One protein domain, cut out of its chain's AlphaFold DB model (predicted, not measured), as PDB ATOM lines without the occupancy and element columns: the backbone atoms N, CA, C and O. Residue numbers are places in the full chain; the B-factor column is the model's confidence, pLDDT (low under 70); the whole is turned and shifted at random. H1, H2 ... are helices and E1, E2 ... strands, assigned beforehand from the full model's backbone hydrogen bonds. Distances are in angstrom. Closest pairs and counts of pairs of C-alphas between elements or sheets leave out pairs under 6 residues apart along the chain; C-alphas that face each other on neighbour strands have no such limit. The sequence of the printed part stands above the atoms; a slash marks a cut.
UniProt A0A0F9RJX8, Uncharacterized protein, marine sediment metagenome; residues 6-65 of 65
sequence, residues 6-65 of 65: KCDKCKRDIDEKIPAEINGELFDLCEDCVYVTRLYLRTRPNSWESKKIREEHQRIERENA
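Overview. This is residues 6 to 65 of the 65 residues of an uncharacterized protein of marine sediment metagenome (UniProt A0A0F9RJX8). A small hairpin of two strands, E1 and E2, has a loop of residues 6 to 17 at one end and helix H1 packed on it, chiefly at E1; residues 51 to 65, of which 51 to 63 belong to H2, stick out as an arm that makes the length. The 60 printed residues hold E1, E2, H1, H2 in that order, an antiparallel sheet, class mixed. The whole is loose, radius of gyration of the C-alphas 15.0 A, spanning 48 by 21 by 13 A.

Arrangement. E1, residues 18 to 22, and E2, residues 25 to 29, form an antiparallel hairpin at 146 degrees; N 20 and O 27 are within hydrogen-bond range at 2.9 A. H1, residues 31 to 43, comes closest to E1 at the C-alphas of Val 34 and Ala 20, 6.7 A. H2, residues 48 to 63, is apart from E1, E2 and H1. Every O i to N i+4 pair is within hydrogen-bond range in H1 and H2.

Along the chain. E1 begins at C-alpha 18 (-61.173, 80.222, 330.221). H1 measures 18.5 A; H2, 22.7 A, ends at C-alpha 63 (-55.635, 46.373, 334.024).

Size, cuts and confidence. The C-alphas farthest apart, Asp 13 and Ala 65, are 48.6 A apart. The printed part has no cut, and its three links are tight. pLDDT is under 70 at residues 44 to 50 and 65.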
ATOM      1  N   LYS A   6     -64.572  87.552 337.219       93.75
ATOM      2  CA  LYS A   6     -63.272  87.684 337.891       93.75
ATOM      3  C   LYS A   6     -62.406  86.467 337.631       93.75
ATOM      4  O   LYS A   6     -62.844  85.349 337.869       93.75
ATOM      5  N   CYS A   7     -61.169  86.700 337.206       94.81
ATOM      6  CA  CYS A   7     -60.152  85.656 337.123       94.81
ATOM      7  C   CYS A   7     -59.832  85.118 338.524       94.81
ATOM      8  O   CYS A   7     -59.447  85.887 339.410       94.81
ATOM      9  N   ASP A   8     -59.885  83.804 338.720       94.12
ATOM     10  CA  ASP A   8     -59.636  83.185 340.022       94.12
ATOM     11  C   ASP A   8     -58.207  83.395 340.526       94.12
ATOM     12  O   ASP A   8     -57.987  83.452 341.740       94.12
ATOM     13  N   LYS A   9     -57.241  83.578 339.617       92.12
ATOM     14  CA  LYS A   9     -55.827  83.722 339.974       92.12
ATOM     15  C   LYS A   9     -55.404  85.161 340.249       92.12
ATOM     16  O   LYS A   9     -54.874  85.439 341.318       92.12
ATOM     17  N   CYS A  10     -55.606  86.068 339.292       93.69
ATOM     18  CA  CYS A  10     -55.147  87.458 339.410       93.69
ATOM     19  C   CYS A  10     -56.234  88.431 339.884       93.69
ATOM     20  O   CYS A  10     -55.943  89.610 340.064       93.69
ATOM     21  N   LYS A  11     -57.474  87.956 340.071       94.25
ATOM     22  CA  LYS A  11     -58.637  88.733 340.536       94.25
ATOM     23  C   LYS A  11     -59.018  89.936 339.658       94.25
ATOM     24  O   LYS A  11     -59.876  90.717 340.064       94.25
ATOM     25  N   ARG A  12     -58.420  90.059 338.464       92.50
ATOM     26  CA  ARG A  12     -58.800  91.043 337.444       92.50
ATOM     27  C   ARG A  12     -60.160  90.700 336.853       92.50
ATOM     28  O   ARG A  12     -60.501  89.520 336.719       92.50
ATOM     29  N   ASP A  13     -60.876  91.750 336.490       93.75
ATOM     30  CA  ASP A  13     -62.119  91.665 335.743       93.75
ATOM     31  C   ASP A  13     -61.819  91.271 334.285       93.75
ATOM     32  O   ASP A  13     -60.841  91.748 333.704       93.75
ATOM     33  N   ILE A  14     -62.614  90.360 333.725       90.94
ATOM     34  CA  ILE A  14     -62.450  89.799 332.379       90.94
ATOM     35  C   ILE A  14     -63.797  89.620 331.687       90.94
ATOM     36  O   ILE A  14     -64.801  89.314 332.332       90.94
ATOM     37  N   ASP A  15     -63.783  89.743 330.363       90.19
ATOM     38  CA  ASP A  15     -64.971  89.570 329.522       90.19
ATOM     39  C   ASP A  15     -65.170  88.109 329.079       90.19
ATOM     40  O   ASP A  15     -66.275  87.708 328.717       90.19
ATOM     41  N   GLU A  16     -64.117  87.291 329.158       89.56
ATOM     42  CA  GLU A  16     -64.128  85.875 328.788       89.56
ATOM     43  C   GLU A  16     -63.461  85.031 329.880       89.56
ATOM     44  O   GLU A  16     -62.357  85.337 330.334       89.56
ATOM     45  N   LYS A  17     -64.137  83.956 330.301       90.94
ATOM     46  CA  LYS A  17     -63.607  82.961 331.240       90.94
ATOM     47  C   LYS A  17     -63.036  81.782 330.476       90.94
ATOM     48  O   LYS A  17     -63.745  81.167 329.684       90.94
ATOM     49  N   ILE A  18     -61.799  81.413 330.784       93.12
ATOM     50  CA  ILE A  18     -61.173  80.222 330.221       93.12
ATOM     51  C   ILE A  18     -60.992  79.193 331.344       93.12
ATOM     52  O   ILE A  18     -60.198  79.438 332.260       93.12
ATOM     53  N   PRO A  19     -61.696  78.048 331.292       92.69
ATOM     54  CA  PRO A  19     -61.554  77.005 332.295       92.69
ATOM     55  C   PRO A  19     -60.183  76.330 332.177       92.69
ATOM     56  O   PRO A  19     -59.730  75.973 331.084       92.69
ATOM     57  N   ALA A  20     -59.517  76.140 333.313       89.44
ATOM     58  CA  ALA A  20     -58.245  75.439 333.408       89.44
ATOM     59  C   ALA A  20     -58.250  74.471 334.592       89.44
ATOM     60  O   ALA A  20     -58.551  74.867 335.715       89.44
ATOM     61  N   GLU A  21     -57.870  73.220 334.342       88.31
ATOM     62  CA  GLU A  21     -57.663  72.229 335.397       88.31
ATOM     63  C   GLU A  21     -56.215  72.292 335.891       88.31
ATOM     64  O   GLU A  21     -55.263  72.154 335.115       88.31
ATOM     65  N   ILE A  22     -56.044  72.532 337.188       84.19
ATOM     66  CA  ILE A  22     -54.748  72.579 337.861       84.19
ATOM     67  C   ILE A  22     -54.849  71.659 339.069       84.19
ATOM     68  O   ILE A  22     -55.648  71.906 339.964       84.19
ATOM     69  N   ASN A  23     -54.038  70.602 339.099       81.62
ATOM     70  CA  ASN A  23     -53.997  69.636 340.202       81.62
ATOM     71  C   ASN A  23     -55.366  68.996 340.528       81.62
ATOM     72  O   ASN A  23     -55.656  68.699 341.683       81.62
ATOM     73  N   GLY A  24     -56.203  68.775 339.508       83.12
ATOM     74  CA  GLY A  24     -57.546  68.198 339.658       83.12
ATOM     75  C   GLY A  24     -58.627  69.194 340.090       83.12
ATOM     76  O   GLY A  24     -59.780  68.803 340.255       83.12
ATOM     77  N   GLU A  25     -58.287  70.473 340.257       87.75
ATOM     78  CA  GLU A  25     -59.237  71.546 340.548       87.75
ATOM     79  C   GLU A  25     -59.467  72.415 339.303       87.75
ATOM     80  O   GLU A  25     -58.531  72.748 338.572       87.75
ATOM     81  N   LEU A  26     -60.724  72.794 339.059       90.38
ATOM     82  CA  LEU A  26     -61.129  73.672 337.960       90.38
ATOM     83  C   LEU A  26     -61.073  75.142 338.394       90.38
ATOM     84  O   LEU A  26     -61.641  75.510 339.419       90.38
ATOM     85  N   PHE A  27     -60.437  75.978 337.573       92.00
ATOM     86  CA  PHE A  27     -60.325  77.424 337.773       92.00
ATOM     87  C   PHE A  27     -60.828  78.197 336.554       92.00
ATOM     88  O   PHE A  27     -60.495  77.846 335.421       92.00
ATOM     89  N   ASP A  28     -61.531  79.305 336.791       94.62
ATOM     90  CA  ASP A  28     -61.912  80.271 335.761       94.62
ATOM     91  C   ASP A  28     -60.824  81.347 335.645       94.62
ATOM     92  O   ASP A  28     -60.674  82.227 336.500       94.62
ATOM     93  N   LEU A  29     -60.026  81.282 334.581       94.56
ATOM     94  CA  LEU A  29     -58.849  82.128 334.407       94.56
ATOM     95  C   LEU A  29     -58.987  83.101 333.234       94.56
ATOM     96  O   LEU A  29     -59.751  82.888 332.296       94.56
ATOM     97  N   CYS A  30     -58.187  84.167 333.282       95.12
ATOM     98  CA  CYS A  30     -57.929  85.029 332.131       95.12
ATOM     99  C   CYS A  30     -56.885  84.394 331.200       95.12
ATOM    100  O   CYS A  30     -56.095  83.555 331.644       95.12
ATOM    101  N   GLU A  31     -56.812  84.857 329.952       93.44
ATOM    102  CA  GLU A  31     -55.873  84.350 328.937       93.44
ATOM    103  C   GLU A  31     -54.417  84.306 329.434       93.44
ATOM    104  O   GLU A  31     -53.785  83.246 329.401       93.44
ATOM    105  N   ASP A  32     -53.921  85.404 330.017       93.75
ATOM    106  CA  ASP A  32     -52.566  85.465 330.586       93.75
ATOM    107  C   ASP A  32     -52.321  84.378 331.649       93.75
ATOM    108  O   ASP A  32     -51.284  83.711 331.664       93.75
ATOM    109  N   CYS A  33     -53.278  84.185 332.565       93.69
ATOM    110  CA  CYS A  33     -53.146  83.218 333.650       93.69
ATOM    111  C   CYS A  33     -53.195  81.780 333.128       93.69
ATOM    112  O   CYS A  33     -52.474  80.926 333.650       93.69
ATOM    113  N   VAL A  34     -53.983  81.511 332.086       93.62
ATOM    114  CA  VAL A  34     -53.982  80.215 331.397       93.62
ATOM    115  C   VAL A  34     -52.634  79.958 330.745       93.62
ATOM    116  O   VAL A  34     -52.069  78.877 330.920       93.62
ATOM    117  N   TYR A  35     -52.091  80.940 330.027       92.06
ATOM    118  CA  TYR A  35     -50.802  80.810 329.357       92.06
ATOM    119  C   TYR A  35     -49.679  80.476 330.348       92.06
ATOM    120  O   TYR A  35     -48.970  79.479 330.176       92.06
ATOM    121  N   VAL A  36     -49.573  81.242 331.438       90.75
ATOM    122  CA  VAL A  36     -48.565  81.014 332.486       90.75
ATOM    123  C   VAL A  36     -48.751  79.650 333.152       90.75
ATOM    124  O   VAL A  36     -47.775  78.928 333.355       90.75
ATOM    125  N   THR A  37     -49.991  79.254 333.443       87.44
ATOM    126  CA  THR A  37     -50.295  77.942 334.032       87.44
ATOM    127  C   THR A  37     -49.857  76.803 333.113       87.44
ATOM    128  O   THR A  37     -49.178  75.877 333.553       87.44
ATOM    129  N   ARG A  38     -50.176  76.883 331.815       86.50
ATOM    130  CA  ARG A  38     -49.761  75.880 330.823       86.50
ATOM    131  C   ARG A  38     -48.241  75.776 330.728       86.50
ATOM    132  O   ARG A  38     -47.714  74.666 330.656       86.50
ATOM    133  N   LEU A  39     -47.528  76.903 330.749       86.75
ATOM    134  CA  LEU A  39     -46.063  76.911 330.768       86.75
ATOM    135  C   LEU A  39     -45.499  76.277 332.044       86.75
ATOM    136  O   LEU A  39     -44.571  75.470 331.977       86.75
ATOM    137  N   TYR A  40     -46.071  76.606 333.200       83.56
ATOM    138  CA  TYR A  40     -45.663  76.045 334.484       83.56
ATOM    139  C   TYR A  40     -45.847  74.521 334.529       83.56
ATOM    140  O   TYR A  40     -44.925  73.798 334.903       83.56
ATOM    141  N   LEU A  41     -46.998  74.017 334.071       78.69
ATOM    142  CA  LEU A  41     -47.263  72.578 334.000       78.69
ATOM    143  C   LEU A  41     -46.311  71.867 333.026       78.69
ATOM    144  O   LEU A  41     -45.783  70.805 333.347       78.69
ATOM    145  N   ARG A  42     -46.011  72.475 331.870       79.62
ATOM    146  CA  ARG A  42     -45.041  71.928 330.900       79.62
ATOM    147  C   ARG A  42     -43.612  71.870 331.437       79.62
ATOM    148  O   ARG A  42     -42.871  70.959 331.086       79.62
ATOM    149  N   THR A  43     -43.214  72.835 332.262       75.38
ATOM    150  CA  THR A  43     -41.844  72.939 332.799       75.38
ATOM    151  C   THR A  43     -41.635  72.163 334.097       75.38
ATOM    152  O   THR A  43     -40.494  72.014 334.535       75.38
ATOM    153  N   ARG A  44     -42.695  71.590 334.687       66.94
ATOM    154  CA  ARG A  44     -42.617  70.713 335.868       66.94
ATOM    155  C   ARG A  44     -43.028  69.253 335.602       66.94
ATOM    156  O   ARG A  44     -43.823  68.708 336.363       66.94
ATOM    157  N   PRO A  45     -42.432  68.548 334.623       60.16
ATOM    158  CA  PRO A  45     -42.776  67.151 334.328       60.16
ATOM    159  C   PRO A  45     -42.387  66.149 335.437       60.16
ATOM    160  O   PRO A  45     -42.792  64.986 335.383       60.16
ATOM    161  N   ASN A  46     -41.606  66.583 336.435       59.94
ATOM    162  CA  ASN A  46     -41.136  65.773 337.566       59.94
ATOM    163  C   ASN A  46     -41.759  66.186 338.910       59.94
ATOM    164  O   ASN A  46     -41.202  65.875 339.964       59.94
ATOM    165  N   SER A  47     -42.886  66.907 338.910       64.38
ATOM    166  CA  SER A  47     -43.623  67.090 340.160       64.38
ATOM    167  C   SER A  47     -44.121  65.728 340.668       64.38
ATOM    168  O   SER A  47     -44.368  64.801 339.892       64.38
ATOM    169  N   TRP A  48     -44.262  65.602 341.988       64.50
ATOM    170  CA  TRP A  48     -44.869  64.429 342.627       64.50
ATOM    171  C   TRP A  48     -46.216  64.055 341.980       64.50
ATOM    172  O   TRP A  48     -46.514  62.879 341.789       64.50
ATOM    173  N   GLU A  49     -46.997  65.056 341.573       68.69
ATOM    174  CA  GLU A  49     -48.277  64.880 340.881       68.69
ATOM    175  C   GLU A  49     -48.103  64.319 339.467       68.69
ATOM    176  O   GLU A  49     -48.772  63.351 339.118       68.69
ATOM    177  N   SER A  50     -47.154  64.826 338.673       66.25
ATOM    178  CA  SER A  50     -46.848  64.254 337.353       66.25
ATOM    179  C   SER A  50     -46.346  62.813 337.442       66.25
ATOM    180  O   SER A  50     -46.575  62.024 336.524       66.25
ATOM    181  N   LYS A  51     -45.678  62.450 338.544       74.00
ATOM    182  CA  LYS A  51     -45.293  61.064 338.821       74.00
ATOM    183  C   LYS A  51     -46.521  60.201 339.129       74.00
ATOM    184  O   LYS A  51     -46.685  59.175 338.477       74.00
ATOM    185  N   LYS A  52     -47.416  60.653 340.016       79.00
ATOM    186  CA  LYS A  52     -48.674  59.953 340.332       79.00
ATOM    187  C   LYS A  52     -49.561  59.738 339.105       79.00
ATOM    188  O   LYS A  52     -50.038  58.632 338.902       79.00
ATOM    189  N   ILE A  53     -49.753  60.764 338.273       79.19
ATOM    190  CA  ILE A  53     -50.571  60.660 337.051       79.19
ATOM    191  C   ILE A  53     -49.984  59.607 336.099       79.19
ATOM    192  O   ILE A  53     -50.719  58.815 335.516       79.19
ATOM    193  N   ARG A  54     -48.652  59.559 335.973       78.75
ATOM    194  CA  ARG A  54     -47.952  58.563 335.150       78.75
ATOM    195  C   ARG A  54     -48.097  57.148 335.709       78.75
ATOM    196  O   ARG A  54     -48.317  56.218 334.941       78.75
ATOM    197  N   GLU A  55     -47.974  56.990 337.024       83.25
ATOM    198  CA  GLU A  55     -48.165  55.709 337.714       83.25
ATOM    199  C   GLU A  55     -49.610  55.203 337.575       83.25
ATOM    200  O   GLU A  55     -49.815  54.019 337.313       83.25
ATOM    201  N   GLU A  56     -50.599  56.095 337.670       85.69
ATOM    202  CA  GLU A  56     -52.018  55.771 337.487       85.69
ATOM    203  C   GLU A  56     -52.320  55.328 336.052       85.69
ATOM    204  O   GLU A  56     -52.928  54.279 335.844       85.69
ATOM    205  N   HIS A  57     -51.820  56.062 335.052       80.94
ATOM    206  CA  HIS A  57     -51.931  55.670 333.642       80.94
ATOM    207  C   HIS A  57     -51.338  54.277 333.391       80.94
ATOM    208  O   HIS A  57     -51.982  53.427 332.783       80.94
ATOM    209  N   GLN A  58     -50.142  54.007 333.925       86.06
ATOM    210  CA  GLN A  58     -49.496  52.695 333.811       86.06
ATOM    211  C   GLN A  58     -50.241  51.576 334.550       86.06
ATOM    212  O   GLN A  58     -50.030  50.401 334.239       86.06
ATOM    213  N   ARG A  59     -51.048  51.899 335.569       89.06
ATOM    214  CA  ARG A  59     -51.920  50.923 336.234       89.06
ATOM    215  C   ARG A  59     -53.101  50.573 335.335       89.06
ATOM    216  O   ARG A  59     -53.322  49.396 335.082       89.06
ATOM    217  N   ILE A  60     -53.780  51.585 334.797       87.44
ATOM    218  CA  ILE A  60     -54.930  51.416 333.897       87.44
ATOM    219  C   ILE A  60     -54.534  50.613 332.649       87.44
ATOM    220  O   ILE A  60     -55.268  49.719 332.237       87.44
ATOM    221  N   GLU A  61     -53.363  50.876 332.064       85.00
ATOM    222  CA  GLU A  61     -52.854  50.108 330.916       85.00
ATOM    223  C   GLU A  61     -52.613  48.629 331.249       85.00
ATOM    224  O   GLU A  61     -52.849  47.771 330.406       85.00
ATOM    225  N   ARG A  62     -52.177  48.318 332.478       86.94
ATOM    226  CA  ARG A  62     -51.983  46.936 332.944       86.94
ATOM    227  C   ARG A  62     -53.289  46.216 333.270       86.94
ATOM    228  O   ARG A  62     -53.334  45.002 333.153       86.94
ATOM    229  N   GLU A  63     -54.314  46.938 333.710       86.44
ATOM    230  CA  GLU A  63     -55.635  46.373 334.024       86.44
ATOM    231  C   GLU A  63     -56.467  46.075 332.764       86.44
ATOM    232  O   GLU A  63     -57.354  45.227 332.809       86.44
ATOM    233  N   ASN A  64     -56.185  46.757 331.646       76.69
ATOM    234  CA  ASN A  64     -56.884  46.582 330.366       76.69
ATOM    235  C   ASN A  64     -56.130  45.699 329.346       76.69
ATOM    236  O   ASN A  64     -56.584  45.587 328.203       76.69
ATOM    237  N   ALA A  65     -54.993  45.112 329.731       65.62
ATOM    238  CA  ALA A  65     -54.189  44.188 328.925       65.62
ATOM    239  C   ALA A  65     -54.388  42.739 329.388       65.62
ATOM    240  O   ALA A  65     -54.456  41.854 328.506       65.62
TER     241      ALA A  65